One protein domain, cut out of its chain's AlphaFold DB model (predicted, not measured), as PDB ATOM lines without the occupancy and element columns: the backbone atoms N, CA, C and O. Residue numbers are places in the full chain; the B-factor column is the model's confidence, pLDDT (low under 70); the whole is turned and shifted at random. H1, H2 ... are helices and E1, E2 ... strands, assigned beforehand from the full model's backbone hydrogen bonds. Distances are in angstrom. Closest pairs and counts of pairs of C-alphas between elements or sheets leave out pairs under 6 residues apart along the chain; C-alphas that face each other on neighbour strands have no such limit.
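Overview. This is residues 26 to 54 and 202 to 372 of the 372 residues of an uncharacterized protein of Catenibacillus scindens (UniProt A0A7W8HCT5). The long helix H4 is the spine of a rod: the sheet E3 to E7 packs on its last part, with H5 over that sheet, while H1 runs beside the middle of H4, and H2 and H3 pack on H4 away from H1. In the hairpin E1 and E2, E1 packs on H1 and E2 leads past H4 to H2; residues 237 to 243 stick out at one end. The printed part has 200 residues, with five named helices and seven named strands in the order H1 E1 E2 H2 H3 H4 E3 E4 E5 E6 H5 E7, class mixed. The larger sheet, E3 E4 E5 E6 E7, is mixed, and E1 and E2 make an antiparallel sheet. The whole is loose, with a radius of gyration of the C-alphas of 22.8 A and spans of 81 by 34 by 26 A.

Along the chain. H1, residues 27 to 47, begins at C-alpha 27 (111.362, 84.198, 122.203), measures 29.0 A and has a kink of 26 degrees near residue 34. E1 is residues 202 to 205, E2 208 to 215 at 22.7 A, H2 216 to 219 and H3 223 to 229. H4, residues 242 to 288, measures 69.3 A and starts at C-alpha 242 (67.302, 114.305, 102.357). E3 is residues 300 to 302, E4 311 to 316, E5 322 to 327 and E6 332 to 338. H5, residues 345 to 361, measures 24.1 A; E7, residues 368 to 371, ends at C-alpha 371 (97.786, 62.348, 115.313).

Arrangement. H4 is the hub, touching four helices. Its residues 260 to 271 touch H1, closest at C-alphas 260 and 46, 6.5 A, at a shallow tilt of 11 degrees, opposite ways. H2 touches H4, C-alphas 219 and 266 being closest at 4.6 A. H3 and H4 form a helical hairpin, closest at C-alphas 224 and 262, 6.5 A. E1 and E2 pair through N 203 and O 210, 2.7 A. E3 E4 E5 E6 are a meander, each strand the antiparallel neighbour of the one before, with N 312 and O 301 at 2.8 A, N 325 and O 313 at 2.7 A, and N 324 and O 336 at 2.9 A. E6 and E7 are parallel, N 335 and O 370 at 2.9 A; with H5 they form a strand-helix-strand unit, its crossover right-handed. With H4 and H5 the sheet makes two layers, helices on one face of a sheet; H4 stands at the sheet's level, height 3.5 A, and H5 has a height of 10.0 A. H4 touches H5 at a steep tilt of 63 degrees, closest at C-alphas 283 and 355, 6.7 A. Every O i to N i+4 pair is within hydrogen-bond range in H3, H4 and H5, and 16 of 17 in H1; H2 is too short for one.

Size, cuts and confidence. The C-alphas farthest apart, Asp 239 and Val 342, are 81.1 A apart. Residues 55 to 201 are not printed, a gap of 24.2 A between C-alphas 54 and 202. The links H3 to H4 and H4 to E3 are long. Mean pLDDT of the printed part is 76.0; it is under 70 at 54 residues, among them 26 to 54, 337 to 345 and 362 to 372.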
ATOM      1  N   PHE A  26     112.802  83.265 126.157       40.50
ATOM      2  CA  PHE A  26     112.270  84.619 125.950       40.50
ATOM      3  C   PHE A  26     111.591  84.850 124.586       40.50
ATOM      4  O   PHE A  26     110.819  85.800 124.452       40.50
ATOM      5  N   ILE A  27     111.820  83.984 123.590       39.47
ATOM      6  CA  ILE A  27     111.362  84.198 122.203       39.47
ATOM      7  C   ILE A  27     109.834  84.029 122.072       39.47
ATOM      8  O   ILE A  27     109.168  84.902 121.517       39.47
ATOM      9  N   GLY A  28     109.234  82.983 122.653       36.09
ATOM     10  CA  GLY A  28     107.781  82.756 122.549       36.09
ATOM     11  C   GLY A  28     106.909  83.668 123.421       36.09
ATOM     12  O   GLY A  28     105.783  83.997 123.046       36.09
ATOM     13  N   LEU A  29     107.441  84.183 124.538       38.38
ATOM     14  CA  LEU A  29     106.789  85.257 125.305       38.38
ATOM     15  C   LEU A  29     106.731  86.568 124.502       38.38
ATOM     16  O   LEU A  29     105.755  87.313 124.620       38.38
ATOM     17  N   GLY A  30     107.734  86.813 123.650       37.69
ATOM     18  CA  GLY A  30     107.818  87.970 122.762       37.69
ATOM     19  C   GLY A  30     106.661  88.057 121.770       37.69
ATOM     20  O   GLY A  30     106.100  89.137 121.616       37.69
ATOM     21  N   LEU A  31     106.221  86.936 121.181       41.50
ATOM     22  CA  LEU A  31     105.123  86.921 120.203       41.50
ATOM     23  C   LEU A  31     103.722  86.837 120.798       41.50
ATOM     24  O   LEU A  31     102.798  87.371 120.196       41.50
ATOM     25  N   HIS A  32     103.527  86.253 121.981       41.81
ATOM     26  CA  HIS A  32     102.228  86.378 122.653       41.81
ATOM     27  C   HIS A  32     101.991  87.832 123.089       41.81
ATOM     28  O   HIS A  32     100.896  88.374 122.927       41.81
ATOM     29  N   LEU A  33     103.056  88.505 123.542       39.81
ATOM     30  CA  LEU A  33     103.050  89.948 123.742       39.81
ATOM     31  C   LEU A  33     102.939  90.699 122.408       39.81
ATOM     32  O   LEU A  33     102.148  91.626 122.356       39.81
ATOM     33  N   ALA A  34     103.632  90.319 121.328       41.09
ATOM     34  CA  ALA A  34     103.537  90.999 120.027       41.09
ATOM     35  C   ALA A  34     102.195  90.774 119.313       41.09
ATOM     36  O   ALA A  34     101.757  91.646 118.582       41.09
ATOM     37  N   GLY A  35     101.499  89.664 119.553       42.94
ATOM     38  CA  GLY A  35     100.128  89.442 119.099       42.94
ATOM     39  C   GLY A  35      99.151  90.326 119.870       42.94
ATOM     40  O   GLY A  35      98.332  91.011 119.268       42.94
ATOM     41  N   LEU A  36      99.291  90.410 121.197       40.88
ATOM     42  CA  LEU A  36      98.475  91.303 122.028       40.88
ATOM     43  C   LEU A  36      98.792  92.793 121.795       40.88
ATOM     44  O   LEU A  36      97.877  93.610 121.777       40.88
ATOM     45  N   MET A  37     100.057  93.156 121.575       41.59
ATOM     46  CA  MET A  37     100.505  94.525 121.288       41.59
ATOM     47  C   MET A  37     100.322  94.908 119.820       41.59
ATOM     48  O   MET A  37     100.026  96.060 119.540       41.59
ATOM     49  N   GLY A  38     100.436  93.964 118.888       44.56
ATOM     50  CA  GLY A  38     100.103  94.135 117.476       44.56
ATOM     51  C   GLY A  38      98.603  94.341 117.295       44.56
ATOM     52  O   GLY A  38      98.202  95.258 116.593       44.56
ATOM     53  N   LEU A  39      97.767  93.599 118.032       44.94
ATOM     54  CA  LEU A  39      96.331  93.879 118.137       44.94
ATOM     55  C   LEU A  39      96.049  95.212 118.848       44.94
ATOM     56  O   LEU A  39      95.126  95.915 118.443       44.94
ATOM     57  N   ALA A  40      96.841  95.599 119.856       45.06
ATOM     58  CA  ALA A  40      96.718  96.906 120.508       45.06
ATOM     59  C   ALA A  40      97.134  98.069 119.591       45.06
ATOM     60  O   ALA A  40      96.473  99.095 119.607       45.06
ATOM     61  N   LYS A  41      98.151  97.909 118.737       50.03
ATOM     62  CA  LYS A  41      98.576  98.923 117.759       50.03
ATOM     63  C   LYS A  41      97.701  98.959 116.515       50.03
ATOM     64  O   LYS A  41      97.465 100.037 115.993       50.03
ATOM     65  N   ILE A  42      97.167  97.819 116.072       48.50
ATOM     66  CA  ILE A  42      96.060  97.800 115.109       48.50
ATOM     67  C   ILE A  42      94.869  98.516 115.747       48.50
ATOM     68  O   ILE A  42      94.276  99.360 115.103       48.50
ATOM     69  N   SER A  43      94.567  98.288 117.029       47.75
ATOM     70  CA  SER A  43      93.552  99.060 117.757       47.75
ATOM     71  C   SER A  43      93.891 100.557 117.842       47.75
ATOM     72  O   SER A  43      92.990 101.366 117.656       47.75
ATOM     73  N   ASP A  44      95.147 100.951 118.067       51.91
ATOM     74  CA  ASP A  44      95.589 102.357 118.064       51.91
ATOM     75  C   ASP A  44      95.487 102.975 116.660       51.91
ATOM     76  O   ASP A  44      95.044 104.107 116.517       51.91
ATOM     77  N   TRP A  45      95.798 102.213 115.611       56.62
ATOM     78  CA  TRP A  45      95.612 102.602 114.211       56.62
ATOM     79  C   TRP A  45      94.126 102.716 113.834       56.62
ATOM     80  O   TRP A  45      93.722 103.623 113.115       56.62
ATOM     81  N   LEU A  46      93.288 101.831 114.378       50.69
ATOM     82  CA  LEU A  46      91.830 101.839 114.232       50.69
ATOM     83  C   LEU A  46      91.152 102.952 115.049       50.69
ATOM     84  O   LEU A  46      90.009 103.306 114.751       50.69
ATOM     85  N   SER A  47      91.819 103.467 116.086       47.03
ATOM     86  CA  SER A  47      91.313 104.517 116.982       47.03
ATOM     87  C   SER A  47      91.964 105.886 116.766       47.03
ATOM     88  O   SER A  47      91.470 106.876 117.308       47.03
ATOM     89  N   GLY A  48      93.023 105.961 115.959       44.56
ATOM     90  CA  GLY A  48      93.706 107.191 115.587       44.56
ATOM     91  C   GLY A  48      93.078 107.867 114.369       44.56
ATOM     92  O   GLY A  48      92.857 107.233 113.338       44.56
ATOM     93  N   ASP A  49      92.858 109.181 114.471       41.00
ATOM     94  CA  ASP A  49      92.680 110.076 113.323       41.00
ATOM     95  C   ASP A  49      93.980 110.069 112.500       41.00
ATOM     96  O   ASP A  49      94.863 110.912 112.658       41.00
ATOM     97  N   HIS A  50      94.156 109.061 111.649       46.88
ATOM     98  CA  HIS A  50      95.224 109.060 110.663       46.88
ATOM     99  C   HIS A  50      94.823 109.974 109.505       46.88
ATOM    100  O   HIS A  50      94.317 109.525 108.478       46.88
ATOM    101  N   GLU A  51      95.083 111.273 109.683       39.59
ATOM    102  CA  GLU A  51      95.330 112.212 108.586       39.59
ATOM    103  C   GLU A  51      96.576 111.731 107.823       39.59
ATOM    104  O   GLU A  51      97.697 112.177 108.055       39.59
ATOM    105  N   ARG A  52      96.408 110.732 106.956       47.94
ATOM    106  CA  ARG A  52      97.316 110.542 105.825       47.94
ATOM    107  C   ARG A  52      96.701 111.254 104.632       47.94
ATOM    108  O   ARG A  52      95.495 111.142 104.414       47.94
ATOM    109  N   ASP A  53      97.552 111.989 103.924       46.34
ATOM    110  CA  ASP A  53      97.203 112.793 102.759       46.34
ATOM    111  C   ASP A  53      96.372 111.973 101.764       46.34
ATOM    112  O   ASP A  53      96.776 110.891 101.327       46.34
ATOM    113  N   ILE A  54      95.187 112.490 101.445       51.50
ATOM    114  CA  ILE A  54      94.306 111.956 100.406       51.50
ATOM    115  C   ILE A  54      95.074 112.045  99.068       51.50
ATOM    116  O   ILE A  54      95.793 113.020  98.843       51.50
ATOM    117  N   SER A 202     104.040  96.343 114.365       72.56
ATOM    118  CA  SER A 202     105.272  96.260 115.148       72.56
ATOM    119  C   SER A 202     105.349  94.913 115.865       72.56
ATOM    120  O   SER A 202     104.454  94.555 116.633       72.56
ATOM    121  N   LEU A 203     106.419  94.173 115.608       67.06
ATOM    122  CA  LEU A 203     106.756  92.898 116.217       67.06
ATOM    123  C   LEU A 203     107.887  93.117 117.220       67.06
ATOM    124  O   LEU A 203     108.919  93.701 116.897       67.06
ATOM    125  N   ASN A 204     107.718  92.617 118.442       65.00
ATOM    126  CA  ASN A 204     108.800  92.615 119.417       65.00
ATOM    127  C   ASN A 204     109.648  91.363 119.226       65.00
ATOM    128  O   ASN A 204     109.224  90.256 119.559       65.00
ATOM    129  N   THR A 205     110.849  91.560 118.699       65.38
ATOM    130  CA  THR A 205     111.863  90.521 118.526       65.38
ATOM    131  C   THR A 205     112.892  90.594 119.657       65.38
ATOM    132  O   THR A 205     112.933  91.554 120.431       65.38
ATOM    133  N   THR A 206     113.760  89.587 119.757       60.69
ATOM    134  CA  THR A 206     114.898  89.595 120.693       60.69
ATOM    135  C   THR A 206     115.900  90.712 120.413       60.69
ATOM    136  O   THR A 206     116.616  91.125 121.322       60.69
ATOM    137  N   GLU A 207     115.944  91.216 119.178       71.19
ATOM    138  CA  GLU A 207     116.851  92.285 118.746       71.19
ATOM    139  C   GLU A 207     116.224  93.685 118.863       71.19
ATOM    140  O   GLU A 207     116.914  94.691 118.698       71.19
ATOM    141  N   GLY A 208     114.934  93.766 119.210       72.81
ATOM    142  CA  GLY A 208     114.195  95.014 119.378       72.81
ATOM    143  C   GLY A 208     112.828  95.000 118.696       72.81
ATOM    144  O   GLY A 208     112.312  93.960 118.291       72.81
ATOM    145  N   GLU A 209     112.223  96.179 118.593       75.81
ATOM    146  CA  GLU A 209     110.961  96.366 117.881       75.81
ATOM    147  C   GLU A 209     111.223  96.466 116.370       75.81
ATOM    148  O   GLU A 209     111.877  97.398 115.902       75.81
ATOM    149  N   GLU A 210     110.707  95.505 115.611       74.25
ATOM    150  CA  GLU A 210     110.717  95.504 114.151       74.25
ATOM    151  C   GLU A 210     109.338  95.928 113.646       74.25
ATOM    152  O   GLU A 210     108.323  95.555 114.224       74.25
ATOM    153  N   THR A 211     109.262  96.729 112.585       76.12
ATOM    154  CA  THR A 211     107.977  97.104 111.980       76.12
ATOM    155  C   THR A 211     107.876  96.493 110.598       76.12
ATOM    156  O   THR A 211     108.700  96.781 109.734       76.12
ATOM    157  N   VAL A 212     106.852  95.667 110.400       80.25
ATOM    158  CA  VAL A 212     106.578  94.974 109.144       80.25
ATOM    159  C   VAL A 212     105.356  95.589 108.488       80.25
ATOM    160  O   VAL A 212     104.349  95.878 109.135       80.25
ATOM    161  N   GLU A 213     105.458  95.796 107.186       86.56
ATOM    162  CA  GLU A 213     104.374  96.278 106.351       86.56
ATOM    163  C   GLU A 213     103.569  95.090 105.806       86.56
ATOM    164  O   GLU A 213     104.142  94.172 105.220       86.56
ATOM    165  N   ILE A 214     102.251  95.093 106.012       87.12
ATOM    166  CA  ILE A 214     101.348  94.040 105.543       87.12
ATOM    167  C   ILE A 214     100.420  94.550 104.443       87.12
ATOM    168  O   ILE A 214      99.802  95.605 104.578       87.12
ATOM    169  N   ASP A 215     100.275  93.759 103.378       91.50
ATOM    170  CA  ASP A 215      99.262  93.965 102.340       91.50
ATOM    171  C   ASP A 215      97.916  93.394 102.811       91.50
ATOM    172  O   ASP A 215      97.671  92.182 102.799       91.50
ATOM    173  N   CYS A 216      97.013  94.273 103.237       89.69
ATOM    174  CA  CYS A 216      95.712  93.857 103.738       89.69
ATOM    175  C   CYS A 216      94.804  93.291 102.643       89.69
ATOM    176  O   CYS A 216      93.896  92.527 102.970       89.69
ATOM    177  N   ILE A 217      95.012  93.605 101.361       93.38
ATOM    178  CA  ILE A 217      94.240  93.000 100.266       93.38
ATOM    179  C   ILE A 217      94.587  91.516 100.173       93.38
ATOM    180  O   ILE A 217      93.686  90.669 100.181       93.38
ATOM    181  N   PHE A 218      95.882  91.199 100.165       93.19
ATOM    182  CA  PHE A 218      96.359  89.821 100.153       93.19
ATOM    183  C   PHE A 218      95.879  89.053 101.392       93.19
ATOM    184  O   PHE A 218      95.193  88.031 101.268       93.19
ATOM    185  N   TRP A 219      96.157  89.573 102.590       91.62
ATOM    186  CA  TRP A 219      95.857  88.883 103.849       91.62
ATOM    187  C   TRP A 219      94.356  88.785 104.159       91.62
ATOM    188  O   TRP A 219      93.944  87.874 104.874       91.62
ATOM    189  N   SER A 220      93.514  89.639 103.565       92.25
ATOM    190  CA  SER A 220      92.046  89.546 103.661       92.25
ATOM    191  C   SER A 220      91.374  88.756 102.531       92.25
ATOM    192  O   SER A 220      90.144  88.741 102.443       92.25
ATOM    193  N   ARG A 221      92.142  88.114 101.641       92.25
ATOM    194  CA  ARG A 221      91.616  87.394 100.460       92.25
ATOM    195  C   ARG A 221      90.748  88.283  99.554       92.25
ATOM    196  O   ARG A 221      89.724  87.843  99.032       92.25
ATOM    197  N   GLY A 222      91.136  89.547  99.390       92.31
ATOM    198  CA  GLY A 222      90.415  90.522  98.567       92.31
ATOM    199  C   GLY A 222      89.136  91.080  99.203       92.31
ATOM    200  O   GLY A 222      88.413  91.832  98.550       92.31
ATOM    201  N   ALA A 223      88.833  90.769 100.470       93.88
ATOM    202  CA  ALA A 223      87.655  91.322 101.141       93.88
ATOM    203  C   ALA A 223      87.705  92.858 101.233       93.88
ATOM    204  O   ALA A 223      86.660  93.508 101.155       93.88
ATOM    205  N   LEU A 224      88.905  93.440 101.354       93.62
ATOM    206  CA  LEU A 224      89.090  94.892 101.352       93.62
ATOM    207  C   LEU A 224      88.725  95.527  99.998       93.62
ATOM    208  O   LEU A 224      88.028  96.537  99.969       93.62
ATOM    209  N   GLU A 225      89.105  94.908  98.877       93.38
ATOM    210  CA  GLU A 225      88.725  95.384  97.535       93.38
ATOM    211  C   GLU A 225      87.214  95.286  97.307       93.38
ATOM    212  O   GLU A 225      86.597  96.192  96.749       93.38
ATOM    213  N   GLN A 226      86.588  94.208  97.787       94.69
ATOM    214  CA  GLN A 226      85.130  94.066  97.733       94.69
ATOM    215  C   GLN A 226      84.425  95.141  98.567       94.69
ATOM    216  O   GLN A 226      83.376  95.647  98.169       94.69
ATOM    217  N   ALA A 227      84.989  95.497  99.725       93.75
ATOM    218  CA  ALA A 227      84.485  96.590 100.544       93.75
ATOM    219  C   ALA A 227      84.600  97.928  99.797       93.75
ATOM    220  O   ALA A 227      83.626  98.679  99.757       93.75
ATOM    221  N   GLU A 228      85.723  98.187  99.130       92.25
ATOM    222  CA  GLU A 228      85.909  99.389  98.314       92.25
ATOM    223  C   GLU A 228      84.887  99.491  97.174       92.25
ATOM    224  O   GLU A 228      84.268 100.538  96.995       92.25
ATOM    225  N   GLN A 229      84.631  98.392  96.462       92.62
ATOM    226  CA  GLN A 229      83.620  98.336  95.396       92.62
ATOM    227  C   GLN A 229      82.187  98.557  95.903       92.62
ATOM    228  O   GLN A 229      81.301  98.895  95.120       92.62
ATOM    229  N   SER A 230      81.944  98.356  97.201       93.19
ATOM    230  CA  SER A 230      80.635  98.568  97.827       93.19
ATOM    231  C   SER A 230      80.410  99.993  98.344       93.19
ATOM    232  O   SER A 230      79.311 100.295  98.813       93.19
ATOM    233  N   LEU A 231      81.420 100.870  98.271       92.62
ATOM    234  CA  LEU A 231      81.270 102.275  98.639       92.62
ATOM    235  C   LEU A 231      80.329 102.972  97.636       92.62
ATOM    236  O   LEU A 231      80.595 102.931  96.433       92.62
ATOM    237  N   PRO A 232      79.242 103.628  98.088       90.69
ATOM    238  CA  PRO A 232      78.358 104.350  97.178       90.69
ATOM    239  C   PRO A 232      79.100 105.485  96.450       90.69
ATOM    240  O   PRO A 232      80.060 106.032  96.997       90.69
ATOM    241  N   PRO A 233      78.668 105.878  95.239       88.94
ATOM    242  CA  PRO A 233      79.304 106.971  94.505       88.94
ATOM    243  C   PRO A 233      79.169 108.305  95.256       88.94
ATOM    244  O   PRO A 233      78.132 108.577  95.860       88.94
ATOM    245  N   LEU A 234      80.207 109.147  95.207       87.75
ATOM    246  CA  LEU A 234      80.193 110.472  95.839       87.75
ATOM    247  C   LEU A 234      79.112 111.369  95.226       87.75
ATOM    248  O   LEU A 234      78.314 111.973  95.949       87.75
ATOM    249  N   GLU A 235      79.089 111.434  93.893       85.81
ATOM    250  CA  GLU A 235      78.123 112.227  93.147       85.81
ATOM    251  C   GLU A 235      76.725 111.632  93.285       85.81
ATOM    252  O   GLU A 235      76.455 110.494  92.895       85.81
ATOM    253  N   GLN A 236      75.835 112.441  93.848       88.44
ATOM    254  CA  GLN A 236      74.417 112.147  93.951       88.44
ATOM    255  C   GLN A 236      73.645 113.151  93.092       88.44
ATOM    256  O   GLN A 236      74.031 114.327  93.057       88.44
ATOM    257  N   PRO A 237      72.568 112.720  92.416       84.25
ATOM    258  CA  PRO A 237      71.700 113.612  91.656       84.25
ATOM    259  C   PRO A 237      71.208 114.808  92.489       84.25
ATOM    260  O   PRO A 237      70.974 114.682  93.693       84.25
ATOM    261  N   GLU A 238      71.020 115.974  91.869       82.38
ATOM    262  CA  GLU A 238      70.531 117.172  92.577       82.38
ATOM    263  C   GLU A 238      69.109 117.012  93.135       82.38
ATOM    264  O   GLU A 238      68.735 117.725  94.066       82.38
ATOM    265  N   ASP A 239      68.339 116.065  92.594       86.38
ATOM    266  CA  ASP A 239      66.996 115.678  93.026       86.38
ATOM    267  C   ASP A 239      66.993 114.625  94.155       86.38
ATOM    268  O   ASP A 239      65.953 114.075  94.522       86.38
ATOM    269  N   THR A 240      68.154 114.344  94.753       90.00
ATOM    270  CA  THR A 240      68.266 113.390  95.861       90.00
ATOM    271  C   THR A 240      67.520 113.891  97.098       90.00
ATOM    272  O   THR A 240      67.779 114.982  97.601       90.00
ATOM    273  N   ALA A 241      66.612 113.077  97.636       90.12
ATOM    274  CA  ALA A 241      65.894 113.394  98.870       90.12
ATOM    275  C   ALA A 241      66.822 113.397 100.103       90.12
ATOM    276  O   ALA A 241      67.769 112.614 100.182       90.12
ATOM    277  N   MET A 242      66.509 114.220 101.115       90.94
ATOM    278  CA  MET A 242      67.302 114.305 102.357       90.94
ATOM    279  C   MET A 242      67.460 112.951 103.065       90.94
ATOM    280  O   MET A 242      68.559 112.607 103.503       90.94
ATOM    281  N   ASP A 243      66.391 112.152 103.123       90.25
ATOM    282  CA  ASP A 243      66.414 110.824 103.751       90.25
ATOM    283  C   ASP A 243      67.384 109.864 103.044       90.25
ATOM    284  O   ASP A 243      67.983 108.991 103.678       90.25
ATOM    285  N   THR A 244      67.599 110.053 101.738       93.12
ATOM    286  CA  THR A 244      68.572 109.278 100.965       93.12
ATOM    287  C   THR A 244      70.000 109.611 101.394       93.12
ATOM    288  O   THR A 244      70.789 108.689 101.584       93.12
ATOM    289  N   PHE A 245      70.338 110.884 101.634       93.31
ATOM    290  CA  PHE A 245      71.663 111.253 102.157       93.31
ATOM    291  C   PHE A 245      71.930 110.638 103.531       93.31
ATOM    292  O   PHE A 245      73.030 110.141 103.783       93.31
ATOM    293  N   ALA A 246      70.922 110.606 104.407       89.75
ATOM    294  CA  ALA A 246      71.034 109.945 105.704       89.75
ATOM    295  C   ALA A 246      71.276 108.430 105.558       89.75
ATOM    296  O   ALA A 246      72.155 107.872 106.221       89.75
ATOM    297  N   ALA A 247      70.549 107.765 104.654       93.31
ATOM    298  CA  ALA A 247      70.729 106.343 104.373       93.31
ATOM    299  C   ALA A 247      72.119 106.032 103.792       93.31
ATOM    300  O   ALA A 247      72.777 105.098 104.253       93.31
ATOM    301  N   LEU A 248      72.588 106.830 102.827       94.25
ATOM    302  CA  LEU A 248      73.922 106.708 102.235       94.25
ATOM    303  C   LEU A 248      75.015 106.894 103.291       94.25
ATOM    304  O   LEU A 248      75.922 106.069 103.399       94.25
ATOM    305  N   SER A 249      74.881 107.914 104.139       91.75
ATOM    306  CA  SER A 249      75.818 108.177 105.236       91.75
ATOM    307  C   SER A 249      75.877 107.003 106.220       91.75
ATOM    308  O   SER A 249      76.961 106.588 106.631       91.75
ATOM    309  N   GLY A 250      74.726 106.400 106.541       90.75
ATOM    310  CA  GLY A 250      74.654 105.181 107.351       90.75
ATOM    311  C   GLY A 250      75.336 103.974 106.697       90.75
ATOM    312  O   GLY A 250      76.041 103.225 107.377       90.75
ATOM    313  N   GLN A 251      75.183 103.797 105.380       93.94
ATOM    314  CA  GLN A 251      75.876 102.740 104.631       93.94
ATOM    315  C   GLN A 251      77.394 102.936 104.659       93.94
ATOM    316  O   GLN A 251      78.116 101.994 104.986       93.94
ATOM    317  N   ALA A 252      77.877 104.154 104.400       92.06
ATOM    318  CA  ALA A 252      79.300 104.476 104.461       92.06
ATOM    319  C   ALA A 252      79.873 104.251 105.869       92.06
ATOM    320  O   ALA A 252      80.917 103.624 106.008       92.06
ATOM    321  N   GLN A 253      79.159 104.649 106.927       90.69
ATOM    322  CA  GLN A 253      79.594 104.396 108.303       90.69
ATOM    323  C   GLN A 253      79.648 102.895 108.642       90.69
ATOM    324  O   GLN A 253      80.580 102.431 109.304       90.69
ATOM    325  N   SER A 254      78.659 102.115 108.195       92.56
ATOM    326  CA  SER A 254      78.679 100.656 108.351       92.56
ATOM    327  C   SER A 254      79.851 100.034 107.595       92.56
ATOM    328  O   SER A 254      80.473  99.091 108.092       92.56
ATOM    329  N   LEU A 255      80.163 100.560 106.411       94.25
ATOM    330  CA  LEU A 255      81.309 100.135 105.625       94.25
ATOM    331  C   LEU A 255      82.620 100.462 106.342       94.25
ATOM    332  O   LEU A 255      83.469  99.582 106.422       94.25
ATOM    333  N   SER A 256      82.759 101.645 106.955       89.88
ATOM    334  CA  SER A 256      83.951 101.991 107.741       89.88
ATOM    335  C   SER A 256      84.223 100.945 108.825       89.88
ATOM    336  O   SER A 256      85.328 100.424 108.920       89.88
ATOM    337  N   ARG A 257      83.197 100.552 109.593       89.94
ATOM    338  CA  ARG A 257      83.337  99.507 110.627       89.94
ATOM    339  C   ARG A 257      83.726  98.152 110.040       89.94
ATOM    340  O   ARG A 257      84.517  97.426 110.631       89.94
ATOM    341  N   ARG A 258      83.175  97.800 108.877       92.56
ATOM    342  CA  ARG A 258      83.528  96.558 108.183       92.56
ATOM    343  C   ARG A 258      84.987  96.566 107.725       92.56
ATOM    344  O   ARG A 258      85.650  95.546 107.852       92.56
ATOM    345  N   VAL A 259      85.485  97.694 107.226       91.19
ATOM    346  CA  VAL A 259      86.888  97.861 106.815       91.19
ATOM    347  C   VAL A 259      87.828  97.664 107.999       91.19
ATOM    348  O   VAL A 259      88.782  96.901 107.896       91.19
ATOM    349  N   GLN A 260      87.506  98.266 109.142       87.94
ATOM    350  CA  GLN A 260      88.261  98.084 110.381       87.94
ATOM    351  C   GLN A 260      88.375  96.605 110.786       87.94
ATOM    352  O   GLN A 260      89.457  96.122 111.111       87.94
ATOM    353  N   GLU A 261      87.267  95.867 110.709       88.00
ATOM    354  CA  GLU A 261      87.249  94.433 111.002       88.00
ATOM    355  C   GLU A 261      88.044  93.610 109.977       88.00
ATOM    356  O   GLU A 261      88.771  92.695 110.358       88.00
ATOM    357  N   ILE A 262      87.962  93.951 108.687       90.62
ATOM    358  CA  ILE A 262      88.744  93.298 107.627       90.62
ATOM    359  C   ILE A 262      90.247  93.471 107.878       90.62
ATOM    360  O   ILE A 262      90.996  92.501 107.790       90.62
ATOM    361  N   VAL A 263      90.688  94.685 108.220       87.88
ATOM    362  CA  VAL A 263      92.095  94.968 108.541       87.88
ATOM    363  C   VAL A 263      92.553  94.168 109.756       87.88
ATOM    364  O   VAL A 263      93.624  93.562 109.733       87.88
ATOM    365  N   ARG A 264      91.725  94.111 110.804       85.44
ATOM    366  CA  ARG A 264      92.005  93.311 112.000       85.44
ATOM    367  C   ARG A 264      92.207  91.832 111.646       85.44
ATOM    368  O   ARG A 264      93.215  91.249 112.033       85.44
ATOM    369  N   GLN A 265      91.299  91.254 110.859       86.19
ATOM    370  CA  GLN A 265      91.382  89.860 110.400       86.19
ATOM    371  C   GLN A 265      92.596  89.599 109.495       86.19
ATOM    372  O   GLN A 265      93.206  88.531 109.570       86.19
ATOM    373  N   ALA A 266      92.970  90.567 108.654       87.12
ATOM    374  CA  ALA A 266      94.174  90.492 107.832       87.12
ATOM    375  C   ALA A 266      95.440  90.430 108.703       87.12
ATOM    376  O   ALA A 266      96.287  89.562 108.495       87.12
ATOM    377  N   GLY A 267      95.535  91.288 109.725       83.81
ATOM    378  CA  GLY A 267      96.635  91.260 110.692       83.81
ATOM    379  C   GLY A 267      96.724  89.935 111.452       83.81
ATOM    380  O   GLY A 267      97.804  89.364 111.572       83.81
ATOM    381  N   GLU A 268      95.590  89.392 111.903       83.81
ATOM    382  CA  GLU A 268      95.543  88.071 112.548       83.81
ATOM    383  C   GLU A 268      95.996  86.946 111.611       83.81
ATOM    384  O   GLU A 268      96.745  86.063 112.026       83.81
ATOM    385  N   SER A 269      95.588  86.994 110.342       85.88
ATOM    386  CA  SER A 269      95.975  85.995 109.338       85.88
ATOM    387  C   SER A 269      97.480  86.016 109.065       85.88
ATOM    388  O   SER A 269      98.103  84.955 108.988       85.88
ATOM    389  N   PHE A 270      98.075  87.212 108.986       85.94
ATOM    390  CA  PHE A 270      99.523  87.387 108.871       85.94
ATOM    391  C   PHE A 270     100.259  86.813 110.087       85.94
ATOM    392  O   PHE A 270     101.148  85.978 109.935       85.94
ATOM    393  N   LEU A 271      99.857  87.206 111.301       81.00
ATOM    394  CA  LEU A 271     100.481  86.728 112.539       81.00
ATOM    395  C   LEU A 271     100.375  85.205 112.684       81.00
ATOM    396  O   LEU A 271     101.341  84.550 113.070       81.00
ATOM    397  N   SER A 272      99.226  84.635 112.320       83.25
ATOM    398  CA  SER A 272      99.006  83.189 112.284       83.25
ATOM    399  C   SER A 272      99.965  82.492 111.306       83.25
ATOM    400  O   SER A 272     100.518  81.439 111.623       83.25
ATOM    401  N   SER A 273     100.225  83.082 110.133       85.00
ATOM    402  CA  SER A 273     101.216  82.559 109.180       85.00
ATOM    403  C   SER A 273     102.637  82.575 109.752       85.00
ATOM    404  O   SER A 273     103.330  81.557 109.715       85.00
ATOM    405  N   GLN A 274     103.034  83.679 110.390       82.38
ATOM    406  CA  GLN A 274     104.336  83.780 111.060       82.38
ATOM    407  C   GLN A 274     104.490  82.739 112.178       82.38
ATOM    408  O   GLN A 274     105.538  82.103 112.295       82.38
ATOM    409  N   ALA A 275     103.431  82.498 112.960       79.81
ATOM    410  CA  ALA A 275     103.427  81.463 113.988       79.81
ATOM    411  C   ALA A 275     103.634  80.057 113.396       79.81
ATOM    412  O   ALA A 275     104.425  79.281 113.933       79.81
ATOM    413  N   ARG A 276     102.997  79.739 112.258       84.88
ATOM    414  CA  ARG A 276     103.203  78.453 111.564       84.88
ATOM    415  C   ARG A 276     104.649  78.260 111.120       84.88
ATOM    416  O   ARG A 276     105.193  77.187 111.358       84.88
ATOM    417  N   ILE A 277     105.266  79.290 110.538       82.75
ATOM    418  CA  ILE A 277     106.674  79.261 110.102       82.75
ATOM    419  C   ILE A 277     107.611  79.009 111.292       82.75
ATOM    420  O   ILE A 277     108.566  78.241 111.197       82.75
ATOM    421  N   GLN A 278     107.338  79.626 112.442       78.94
ATOM    422  CA  GLN A 278     108.140  79.412 113.650       78.94
ATOM    423  C   GLN A 278     107.961  78.006 114.219       78.94
ATOM    424  O   GLN A 278     108.944  77.343 114.550       78.94
ATOM    425  N   MET A 279     106.715  77.530 114.305       79.56
ATOM    426  CA  MET A 279     106.415  76.166 114.737       79.56
ATOM    427  C   MET A 279     107.141  75.142 113.866       79.56
ATOM    428  O   MET A 279     107.728  74.193 114.386       79.56
ATOM    429  N   SER A 280     107.117  75.327 112.550       83.62
ATOM    430  CA  SER A 280     107.738  74.399 111.615       83.62
ATOM    431  C   SER A 280     109.255  74.448 111.646       83.62
ATOM    432  O   SER A 280     109.872  73.387 111.614       83.62
ATOM    433  N   ALA A 281     109.858  75.631 111.787       83.88
ATOM    434  CA  ALA A 281     111.298  75.771 111.977       83.88
ATOM    435  C   ALA A 281     111.766  75.075 113.266       83.88
ATOM    436  O   ALA A 281     112.718  74.298 113.237       83.88
ATOM    437  N   ALA A 282     111.043  75.270 114.374       81.94
ATOM    438  CA  ALA A 282     111.340  74.620 115.647       81.94
ATOM    439  C   ALA A 282     111.224  73.089 115.565       81.94
ATOM    440  O   ALA A 282     112.070  72.367 116.095       81.94
ATOM    441  N   VAL A 283     110.187  72.575 114.889       83.56
ATOM    442  CA  VAL A 283     110.033  71.131 114.656       83.56
ATOM    443  C   VAL A 283     111.148  70.604 113.757       83.56
ATOM    444  O   VAL A 283     111.718  69.562 114.071       83.56
ATOM    445  N   LEU A 284     111.483  71.306 112.675       85.94
ATOM    446  CA  LEU A 284     112.549  70.911 111.758       85.94
ATOM    447  C   LEU A 284     113.891  70.799 112.492       85.94
ATOM    448  O   LEU A 284     114.476  69.721 112.496       85.94
ATOM    449  N   GLU A 285     114.321  71.845 113.198       84.81
ATOM    450  CA  GLU A 285     115.584  71.865 113.952       84.81
ATOM    451  C   GLU A 285     115.643  70.735 114.998       84.81
ATOM    452  O   GLU A 285     116.622  69.986 115.114       84.81
ATOM    453  N   LEU A 286     114.546  70.550 115.738       85.75
ATOM    454  CA  LEU A 286     114.409  69.490 116.732       85.75
ATOM    455  C   LEU A 286     114.556  68.093 116.116       85.75
ATOM    456  O   LEU A 286     115.120  67.190 116.745       85.75
ATOM    457  N   MET A 287     114.021  67.894 114.917       86.31
ATOM    458  CA  MET A 287     114.031  66.608 114.229       86.31
ATOM    459  C   MET A 287     115.361  66.363 113.503       86.31
ATOM    460  O   MET A 287     115.870  65.239 113.550       86.31
ATOM    461  N   GLU A 288     115.995  67.407 112.968       87.19
ATOM    462  CA  GLU A 288     117.357  67.379 112.421       87.19
ATOM    463  C   GLU A 288     118.387  66.979 113.476       87.19
ATOM    464  O   GLU A 288     119.211  66.093 113.230       87.19
ATOM    465  N   SER A 289     118.271  67.503 114.702       86.06
ATOM    466  CA  SER A 289     119.113  67.072 115.832       86.06
ATOM    467  C   SER A 289     118.984  65.572 116.154       86.06
ATOM    468  O   SER A 289     119.874  64.976 116.763       86.06
ATOM    469  N   ARG A 290     117.884  64.940 115.718       84.19
ATOM    470  CA  ARG A 290     117.593  63.505 115.868       84.19
ATOM    471  C   ARG A 290     117.854  62.697 114.594       84.19
ATOM    472  O   ARG A 290     117.523  61.513 114.556       84.19
ATOM    473  N   GLY A 291     118.460  63.308 113.578       85.88
ATOM    474  CA  GLY A 291     118.867  62.659 112.334       85.88
ATOM    475  C   GLY A 291     117.778  62.544 111.268       85.88
ATOM    476  O   GLY A 291     117.991  61.823 110.297       85.88
ATOM    477  N   TRP A 292     116.635  63.213 111.432       88.31
ATOM    478  CA  TRP A 292     115.633  63.353 110.370       88.31
ATOM    479  C   TRP A 292     115.998  64.521 109.456       88.31
ATOM    480  O   TRP A 292     116.555  65.502 109.926       88.31
ATOM    481  N   CYS A 293     115.677  64.457 108.171       88.19
ATOM    482  CA  CYS A 293     115.963  65.549 107.239       88.19
ATOM    483  C   CYS A 293     114.828  65.758 106.236       88.19
ATOM    484  O   CYS A 293     113.980  64.887 106.046       88.19
ATOM    485  N   LEU A 294     114.818  66.921 105.588       86.75
ATOM    486  CA  LEU A 294     114.002  67.163 104.399       86.75
ATOM    487  C   LEU A 294     114.538  66.316 103.234       86.75
ATOM    488  O   LEU A 294     115.751  66.262 103.016       86.75
ATOM    489  N   GLU A 295     113.652  65.664 102.477       81.94
ATOM    490  CA  GLU A 295     114.049  64.966 101.245       81.94
ATOM    491  C   GLU A 295     114.159  65.957 100.074       81.94
ATOM    492  O   GLU A 295     115.082  65.858  99.258       81.94
ATOM    493  N   ARG A 296     113.240  66.930  99.999       82.12
ATOM    494  CA  ARG A 296     113.183  67.996  98.984       82.12
ATOM    495  C   ARG A 296     112.777  69.330  99.610       82.12
ATOM    496  O   ARG A 296     112.155  69.359 100.661       82.12
ATOM    497  N   GLU A 297     113.064  70.443  98.935       73.31
ATOM    498  CA  GLU A 297     112.588  71.770  99.379       73.31
ATOM    499  C   GLU A 297     111.052  71.865  99.369       73.31
ATOM    500  O   GLU A 297     110.465  72.449 100.268       73.31
ATOM    501  N   GLU A 298     110.396  71.204  98.411       78.62
ATOM    502  CA  GLU A 298     108.929  71.104  98.302       78.62
ATOM    503  C   GLU A 298     108.273  70.390  99.500       78.62
ATOM    504  O   GLU A 298     107.061  70.480  99.688       78.62
ATOM    505  N   ASP A 299     109.059  69.679 100.315       80.31
ATOM    506  CA  ASP A 299     108.591  69.054 101.554       80.31
ATOM    507  C   ASP A 299     108.465  70.062 102.709       80.31
ATOM    508  O   ASP A 299     107.988  69.691 103.780       80.31
ATOM    509  N   TYR A 300     108.863  71.322 102.502       85.88
ATOM    510  CA  TYR A 300     108.650  72.452 103.401       85.88
ATOM    511  C   TYR A 300     107.964  73.589 102.637       85.88
ATOM    512  O   TYR A 300     108.612  74.484 102.094       85.88
ATOM    513  N   ALA A 301     106.638  73.539 102.554       84.94
ATOM    514  CA  ALA A 301     105.884  74.488 101.745       84.94
ATOM    515  C   ALA A 301     104.476  74.718 102.289       84.94
ATOM    516  O   ALA A 301     103.896  73.874 102.977       84.94
ATOM    517  N   PHE A 302     103.908  75.868 101.946       84.50
ATOM    518  CA  PHE A 302     102.492  76.125 102.152       84.50
ATOM    519  C   PHE A 302     101.634  75.356 101.146       84.50
ATOM    520  O   PHE A 302     102.026  75.116 100.002       84.50
ATOM    521  N   GLU A 303     100.436  74.976 101.577       82.38
ATOM    522  CA  GLU A 303      99.427  74.379 100.716       82.38
ATOM    523  C   GLU A 303      99.073  75.357  99.585       82.38
ATOM    524  O   GLU A 303      98.697  76.500  99.834       82.38
ATOM    525  N   GLN A 304      99.190  74.900  98.333       74.12
ATOM    526  CA  GLN A 304      98.860  75.687  97.134       74.12
ATOM    527  C   GLN A 304      99.658  77.000  96.992       74.12
ATOM    528  O   GLN A 304      99.163  77.939  96.369       74.12
ATOM    529  N   ASP A 305     100.868  77.067  97.558       77.75
ATOM    530  CA  ASP A 305     101.703  78.278  97.618       77.75
ATOM    531  C   ASP A 305     101.031  79.456  98.362       77.75
ATOM    532  O   ASP A 305     101.440  80.609  98.224       77.75
ATOM    533  N   ASP A 306      99.991  79.185  99.161       83.38
ATOM    534  CA  ASP A 306      99.238  80.200  99.893       83.38
ATOM    535  C   ASP A 306      99.659  80.248 101.365       83.38
ATOM    536  O   ASP A 306      99.258  79.423 102.187       83.38
ATOM    537  N   GLU A 307     100.415  81.284 101.730       81.50
ATOM    538  CA  GLU A 307     100.898  81.518 103.098       81.50
ATOM    539  C   GLU A 307      99.776  81.655 104.144       81.50
ATOM    540  O   GLU A 307     100.021  81.564 105.352       81.50
ATOM    541  N   ARG A 308      98.529  81.866 103.709       84.06
ATOM    542  CA  ARG A 308      97.341  81.955 104.571       84.06
ATOM    543  C   ARG A 308      96.788  80.583 104.952       84.06
ATOM    544  O   ARG A 308      95.989  80.508 105.885       84.06
ATOM    545  N   GLU A 309      97.179  79.537 104.235       86.94
ATOM    546  CA  GLU A 309      96.691  78.171 104.406       86.94
ATOM    547  C   GLU A 309      97.666  77.324 105.246       86.94
ATOM    548  O   GLU A 309      98.542  77.836 105.958       86.94
ATOM    549  N   THR A 310      97.454  76.009 105.234       85.88
ATOM    550  CA  THR A 310      98.241  75.026 105.983       85.88
ATOM    551  C   THR A 310      99.701  75.034 105.528       85.88
ATOM    552  O   THR A 310      99.975  75.020 104.332       85.88
ATOM    553  N   LEU A 311     100.651  74.994 106.462       84.81
ATOM    554  CA  LEU A 311     102.052  74.710 106.142       84.81
ATOM    555  C   LEU A 311     102.316  73.209 106.302       84.81
ATOM    556  O   LEU A 311     101.947  72.621 107.319       84.81
ATOM    557  N   HIS A 312     102.960  72.598 105.313       88.44
ATOM    558  CA  HIS A 312     103.367  71.200 105.325       88.44
ATOM    559  C   HIS A 312     104.872  71.083 105.579       88.44
ATOM    560  O   HIS A 312     105.670  71.806 104.986       88.44
ATOM    561  N   LEU A 313     105.247  70.145 106.448       86.44
ATOM    562  CA  LEU A 313     106.631  69.743 106.694       86.44
ATOM    563  C   LEU A 313     106.716  68.220 106.617       86.44
ATOM    564  O   LEU A 313     106.160  67.535 107.474       86.44
ATOM    565  N   ARG A 314     107.420  67.673 105.626       88.31
ATOM    566  CA  ARG A 314     107.683  66.235 105.508       88.31
ATOM    567  C   ARG A 314     109.156  65.940 105.774       88.31
ATOM    568  O   ARG A 314     110.044  66.485 105.133       88.31
ATOM    569  N   LEU A 315     109.404  65.041 106.717       87.62
ATOM    570  CA  LEU A 315     110.736  64.625 107.138       87.62
ATOM    571  C   LEU A 315     110.945  63.142 106.865       87.62
ATOM    572  O   LEU A 315     110.030  62.345 107.069       87.62
ATOM    573  N   ILE A 316     112.163  62.770 106.478       88.00
ATOM    574  CA  ILE A 316     112.588  61.385 106.283       88.00
ATOM    575  C   ILE A 316     113.701  61.011 107.267       88.00
ATOM    576  O   ILE A 316     114.584  61.811 107.575       88.00
ATOM    577  N   SER A 317     113.655  59.790 107.787       85.56
ATOM    578  CA  SER A 317     114.687  59.242 108.663       85.56
ATOM    579  C   SER A 317     115.778  58.511 107.862       85.56
ATOM    580  O   SER A 317     115.546  58.104 106.719       85.56
ATOM    581  N   PRO A 318     116.951  58.216 108.459       81.88
ATOM    582  CA  PRO A 318     118.019  57.471 107.783       81.88
ATOM    583  C   PRO A 318     117.631  56.036 107.399       81.88
ATOM    584  O   PRO A 318     118.292  55.417 106.567       81.88
ATOM    585  N   VAL A 319     116.580  55.492 108.024       82.19
ATOM    586  CA  VAL A 319     116.041  54.155 107.736       82.19
ATOM    587  C   VAL A 319     114.864  54.188 106.755       82.19
ATOM    588  O   VAL A 319     114.330  53.133 106.426       82.19
ATOM    589  N   GLY A 320     114.493  55.372 106.249       80.88
ATOM    590  CA  GLY A 320     113.450  55.557 105.236       80.88
ATOM    591  C   GLY A 320     112.035  55.761 105.781       80.88
ATOM    592  O   GLY A 320     111.087  55.725 104.999       80.88
ATOM    593  N   ASP A 321     111.874  55.968 107.090       83.62
ATOM    594  CA  ASP A 321     110.578  56.333 107.676       83.62
ATOM    595  C   ASP A 321     110.246  57.795 107.381       83.62
ATOM    596  O   ASP A 321     111.148  58.627 107.337       83.62
ATOM    597  N   GLN A 322     108.965  58.118 107.233       84.06
ATOM    598  CA  GLN A 322     108.476  59.456 106.919       84.06
ATOM    599  C   GLN A 322     107.560  60.002 108.023       84.06
ATOM    600  O   GLN A 322     106.768  59.282 108.634       84.06
ATOM    601  N   LEU A 323     107.665  61.301 108.285       84.69
ATOM    602  CA  LEU A 323     106.771  62.049 109.164       84.69
ATOM    603  C   LEU A 323     106.274  63.278 108.419       84.69
ATOM    604  O   LEU A 323     107.079  64.106 108.005       84.69
ATOM    605  N   GLU A 324     104.963  63.412 108.276       85.62
ATOM    606  CA  GLU A 324     104.334  64.618 107.752       85.62
ATOM    607  C   GLU A 324     103.714  65.415 108.904       85.62
ATOM    608  O   GLU A 324     102.977  64.879 109.734       85.62
ATOM    609  N   PHE A 325     103.989  66.710 108.944       84.38
ATOM    610  CA  PHE A 325     103.372  67.669 109.843       84.38
ATOM    611  C   PHE A 325     102.559  68.670 109.032       84.38
ATOM    612  O   PHE A 325     102.991  69.125 107.975       84.38
ATOM    613  N   GLN A 326     101.389  69.015 109.553       86.94
ATOM    614  CA  GLN A 326     100.500  70.027 109.007       86.94
ATOM    615  C   GLN A 326     100.241  71.069 110.090       86.94
ATOM    616  O   GLN A 326      99.632  70.766 111.121       86.94
ATOM    617  N   PHE A 327     100.710  72.289 109.861       84.38
ATOM    618  CA  PHE A 327     100.510  73.432 110.745       84.38
ATOM    619  C   PHE A 327      99.327  74.229 110.208       84.38
ATOM    620  O   PHE A 327      99.384  74.731 109.085       84.38
ATOM    621  N   LYS A 328      98.238  74.322 110.971       82.38
ATOM    622  CA  LYS A 328      96.988  74.952 110.525       82.38
ATOM    623  C   LYS A 328      96.834  76.400 111.005       82.38
ATOM    624  O   LYS A 328      97.462  76.780 111.992       82.38
ATOM    625  N   PRO A 329      95.966  77.201 110.355       78.81
ATOM    626  CA  PRO A 329      95.700  78.584 110.759       78.81
ATOM    627  C   PRO A 329      95.085  78.791 112.148       78.81
ATOM    628  O   PRO A 329      95.124  79.902 112.668       78.81
ATOM    629  N   ASP A 330      94.524  77.750 112.760       75.00
ATOM    630  CA  ASP A 330      93.904  77.787 114.091       75.00
ATOM    631  C   ASP A 330      94.863  77.390 115.229       75.00
ATOM    632  O   ASP A 330      94.410  77.013 116.312       75.00
ATOM    633  N   ASP A 331      96.173  77.477 114.981       66.69
ATOM    634  CA  ASP A 331      97.261  77.067 115.880       66.69
ATOM    635  C   ASP A 331      97.242  75.562 116.223       66.69
ATOM    636  O   ASP A 331      97.778  75.122 117.249       66.69
ATOM    637  N   THR A 332      96.613  74.754 115.361       70.69
ATOM    638  CA  THR A 332      96.606  73.293 115.469       70.69
ATOM    639  C   THR A 332      97.799  72.700 114.732       70.69
ATOM    640  O   THR A 332      98.026  72.978 113.551       70.69
ATOM    641  N   LEU A 333      98.521  71.809 115.410       74.50
ATOM    642  CA  LEU A 333      99.531  70.959 114.795       74.50
ATOM    643  C   LEU A 333      98.941  69.573 114.569       74.50
ATOM    644  O   LEU A 333      98.490  68.909 115.503       74.50
ATOM    645  N   MET A 334      98.982  69.100 113.333       75.19
ATOM    646  CA  MET A 334      98.639  67.724 113.023       75.19
ATOM    647  C   MET A 334      99.873  66.967 112.552       75.19
ATOM    648  O   MET A 334     100.680  67.494 111.794       75.19
ATOM    649  N   MET A 335     100.019  65.727 113.005       74.31
ATOM    650  CA  MET A 335     101.138  64.857 112.661       74.31
ATOM    651  C   MET A 335     100.601  63.565 112.046       74.31
ATOM    652  O   MET A 335      99.792  62.869 112.662       74.31
ATOM    653  N   ARG A 336     101.078  63.229 110.850       74.06
ATOM    654  CA  ARG A 336     100.795  61.982 110.143       74.06
ATOM    655  C   ARG A 336     102.096  61.191 109.963       74.06
ATOM    656  O   ARG A 336     102.935  61.564 109.146       74.06
ATOM    657  N   PRO A 337     102.285  60.105 110.722       64.69
ATOM    658  CA  PRO A 337     103.456  59.261 110.567       64.69
ATOM    659  C   PRO A 337     103.277  58.155 109.513       64.69
ATOM    660  O   PRO A 337     102.282  57.433 109.533       64.69
ATOM    661  N   GLU A 338     104.287  57.945 108.666       67.25
ATOM    662  CA  GLU A 338     104.369  56.859 107.680       67.25
ATOM    663  C   GLU A 338     105.669  56.049 107.869       67.25
ATOM    664  O   GLU A 338     106.748  56.448 107.446       67.25
ATOM    665  N   PHE A 339     105.585  54.883 108.520       66.19
ATOM    666  CA  PHE A 339     106.754  54.036 108.823       66.19
ATOM    667  C   PHE A 339     106.856  52.831 107.878       66.19
ATOM    668  O   PHE A 339     105.844  52.198 107.574       66.19
ATOM    669  N   GLN A 340     108.075  52.430 107.495       51.06
ATOM    670  CA  GLN A 340     108.315  51.260 106.627       51.06
ATOM    671  C   GLN A 340     108.270  49.903 107.380       51.06
ATOM    672  O   GLN A 340     108.554  48.856 106.791       51.06
ATOM    673  N   GLY A 341     107.889  49.875 108.670       55.72
ATOM    674  CA  GLY A 341     107.926  48.683 109.538       55.72
ATOM    675  C   GLY A 341     106.853  48.612 110.642       55.72
ATOM    676  O   GLY A 341     105.866  49.344 110.631       55.72
ATOM    677  N   VAL A 342     107.018  47.680 111.600       45.91
ATOM    678  CA  VAL A 342     106.021  47.392 112.655       45.91
ATOM    679  C   VAL A 342     105.833  48.597 113.581       45.91
ATOM    680  O   VAL A 342     106.761  49.039 114.253       45.91
ATOM    681  N   HIS A 343     104.592  49.083 113.629       58.66
ATOM    682  CA  HIS A 343     104.164  50.258 114.377       58.66
ATOM    683  C   HIS A 343     104.466  50.135 115.869       58.66
ATOM    684  O   HIS A 343     103.899  49.283 116.557       58.66
ATOM    685  N   ASN A 344     105.272  51.052 116.395       63.12
ATOM    686  CA  ASN A 344     105.336  51.253 117.827       63.12
ATOM    687  C   ASN A 344     104.585  52.535 118.177       63.12
ATOM    688  O   ASN A 344     105.125  53.637 118.113       63.12
ATOM    689  N   ARG A 345     103.308  52.388 118.544       67.75
ATOM    690  CA  ARG A 345     102.462  53.492 119.020       67.75
ATOM    691  C   ARG A 345     103.153  54.302 120.127       67.75
ATOM    692  O   ARG A 345     102.979  55.514 120.182       67.75
ATOM    693  N   SER A 346     104.002  53.661 120.938       71.56
ATOM    694  CA  SER A 346     104.780  54.348 121.970       71.56
ATOM    695  C   SER A 346     105.808  55.331 121.405       71.56
ATOM    696  O   SER A 346     106.071  56.341 122.044       71.56
ATOM    697  N   VAL A 347     106.388  55.060 120.230       73.12
ATOM    698  CA  VAL A 347     107.362  55.949 119.571       73.12
ATOM    699  C   VAL A 347     106.657  57.195 119.050       73.12
ATOM    700  O   VAL A 347     107.141  58.301 119.260       73.12
ATOM    701  N   ILE A 348     105.472  57.033 118.456       72.62
ATOM    702  CA  ILE A 348     104.642  58.155 118.002       72.62
ATOM    703  C   ILE A 348     104.242  59.023 119.200       72.62
ATOM    704  O   ILE A 348     104.476  60.224 119.188       72.62
ATOM    705  N   GLU A 349     103.719  58.417 120.270       75.56
ATOM    706  CA  GLU A 349     103.327  59.137 121.489       75.56
ATOM    707  C   GLU A 349     104.518  59.837 122.172       75.56
ATOM    708  O   GLU A 349     104.362  60.923 122.737       75.56
ATOM    709  N   GLN A 350     105.719  59.250 122.113       79.06
ATOM    710  CA  GLN A 350     106.950  59.885 122.589       79.06
ATOM    711  C   GLN A 350     107.350  61.077 121.721       79.06
ATOM    712  O   GLN A 350     107.630  62.138 122.276       79.06
ATOM    713  N   LEU A 351     107.342  60.939 120.393       76.38
ATOM    714  CA  LEU A 351     107.649  62.033 119.468       76.38
ATOM    715  C   LEU A 351     106.661  63.190 119.634       76.38
ATOM    716  O   LEU A 351     107.090  64.328 119.799       76.38
ATOM    717  N   THR A 352     105.360  62.906 119.708       77.38
ATOM    718  CA  THR A 352     104.322  63.909 119.990       77.38
ATOM    719  C   THR A 352     104.599  64.660 121.290       77.38
ATOM    720  O   THR A 352     104.513  65.886 121.326       77.38
ATOM    721  N   ARG A 353     104.968  63.945 122.362       79.38
ATOM    722  CA  ARG A 353     105.283  64.565 123.655       79.38
ATOM    723  C   ARG A 353     106.539  65.428 123.584       79.38
ATOM    724  O   ARG A 353     106.527  66.529 124.117       79.38
ATOM    725  N   ILE A 354     107.594  64.933 122.942       81.69
ATOM    726  CA  ILE A 354     108.863  65.650 122.776       81.69
ATOM    727  C   ILE A 354     108.644  66.938 121.982       81.69
ATOM    728  O   ILE A 354     109.113  67.989 122.402       81.69
ATOM    729  N   ILE A 355     107.895  66.869 120.881       80.19
ATOM    730  CA  ILE A 355     107.560  68.031 120.055       80.19
ATOM    731  C   ILE A 355     106.719  69.027 120.854       80.19
ATOM    732  O   ILE A 355     107.057  70.204 120.912       80.19
ATOM    733  N   GLY A 356     105.673  68.554 121.540       76.62
ATOM    734  CA  GLY A 356     104.846  69.410 122.390       76.62
ATOM    735  C   GLY A 356     105.652  70.108 123.490       76.62
ATOM    736  O   GLY A 356     105.480  71.303 123.709       76.62
ATOM    737  N   GLN A 357     106.570  69.394 124.146       79.44
ATOM    738  CA  GLN A 357     107.455  69.958 125.171       79.44
ATOM    739  C   GLN A 357     108.463  70.951 124.592       79.44
ATOM    740  O   GLN A 357     108.685  71.994 125.199       79.44
ATOM    741  N   ALA A 358     109.056  70.652 123.435       75.25
ATOM    742  CA  ALA A 358     110.003  71.541 122.772       75.25
ATOM    743  C   ALA A 358     109.332  72.863 122.374       75.25
ATOM    744  O   ALA A 358     109.825  73.930 122.732       75.25
ATOM    745  N   LEU A 359     108.157  72.797 121.744       74.75
ATOM    746  CA  LEU A 359     107.386  73.986 121.373       74.75
ATOM    747  C   LEU A 359     106.986  74.800 122.613       74.75
ATOM    748  O   LEU A 359     107.235  76.002 122.666       74.75
ATOM    749  N   GLN A 360     106.486  74.145 123.666       75.75
ATOM    750  CA  GLN A 360     106.186  74.816 124.936       75.75
ATOM    751  C   GLN A 360     107.421  75.458 125.580       75.75
ATOM    752  O   GLN A 360     107.322  76.561 126.114       75.75
ATOM    753  N   SER A 361     108.583  74.800 125.529       70.12
ATOM    754  CA  SER A 361     109.832  75.324 126.100       70.12
ATOM    755  C   SER A 361     110.343  76.574 125.382       70.12
ATOM    756  O   SER A 361     110.950  77.437 126.010       70.12
ATOM    757  N   GLN A 362     110.019  76.712 124.094       67.12
ATOM    758  CA  GLN A 362     110.287  77.909 123.299       67.12
ATOM    759  C   GLN A 362     109.183  78.971 123.439       67.12
ATOM    760  O   GLN A 362     109.255  80.019 122.805       67.12
ATOM    761  N   GLY A 363     108.166  78.723 124.273       64.12
ATOM    762  CA  GLY A 363     107.020  79.609 124.487       64.12
ATOM    763  C   GLY A 363     105.997  79.601 123.346       64.12
ATOM    764  O   GLY A 363     105.163  80.501 123.275       64.12
ATOM    765  N   ILE A 364     106.041  78.600 122.463       67.62
ATOM    766  CA  ILE A 364     105.102  78.430 121.356       67.62
ATOM    767  C   ILE A 364     103.878  77.656 121.859       67.62
ATOM    768  O   ILE A 364     103.956  76.484 122.240       67.62
ATOM    769  N   LEU A 365     102.726  78.328 121.884       61.12
ATOM    770  CA  LEU A 365     101.451  77.756 122.312       61.12
ATOM    771  C   LEU A 365     100.809  76.978 121.162       61.12
ATOM    772  O   LEU A 365     100.213  77.560 120.265       61.12
ATOM    773  N   VAL A 366     100.892  75.652 121.227       60.75
ATOM    774  CA  VAL A 366     100.106  74.765 120.363       60.75
ATOM    775  C   VAL A 366      98.798  74.444 121.064       60.75
ATOM    776  O   VAL A 366      98.825  73.957 122.198       60.75
ATOM    777  N   ARG A 367      97.659  74.711 120.414       61.03
ATOM    778  CA  ARG A 367      96.345  74.425 121.012       61.03
ATOM    779  C   ARG A 367      96.116  72.934 121.172       61.03
ATOM    780  O   ARG A 367      95.746  72.498 122.254       61.03
ATOM    781  N   ASP A 368      96.398  72.181 120.115       63.28
ATOM    782  CA  ASP A 368      96.285  70.729 120.083       63.28
ATOM    783  C   ASP A 368      97.349  70.133 119.154       63.28
ATOM    784  O   ASP A 368      97.601  70.648 118.062       63.28
ATOM    785  N   VAL A 369      97.950  69.017 119.582       62.59
ATOM    786  CA  VAL A 369      98.769  68.159 118.717       62.59
ATOM    787  C   VAL A 369      97.971  66.896 118.423       62.59
ATOM    788  O   VAL A 369      97.814  66.038 119.293       62.59
ATOM    789  N   THR A 370      97.448  66.784 117.205       69.69
ATOM    790  CA  THR A 370      96.594  65.659 116.801       69.69
ATOM    791  C   THR A 370      97.356  64.699 115.897       69.69
ATOM    792  O   THR A 370      97.969  65.112 114.917       69.69
ATOM    793  N   ILE A 371      97.295  63.404 116.205       65.62
ATOM    794  CA  ILE A 371      97.786  62.348 115.313       65.62
ATOM    795  C   ILE A 371      96.631  61.969 114.378       65.62
ATOM    796  O   ILE A 371      95.561  61.617 114.882       65.62
ATOM    797  N   ILE A 372      96.828  62.062 113.058       59.91
ATOM    798  CA  ILE A 372      95.816  61.683 112.048       59.91
ATOM    799  C   ILE A 372      96.094  60.295 111.485       59.91
ATOM    800  O   ILE A 372      97.266  60.041 111.124       59.91
TER     801      ILE A 372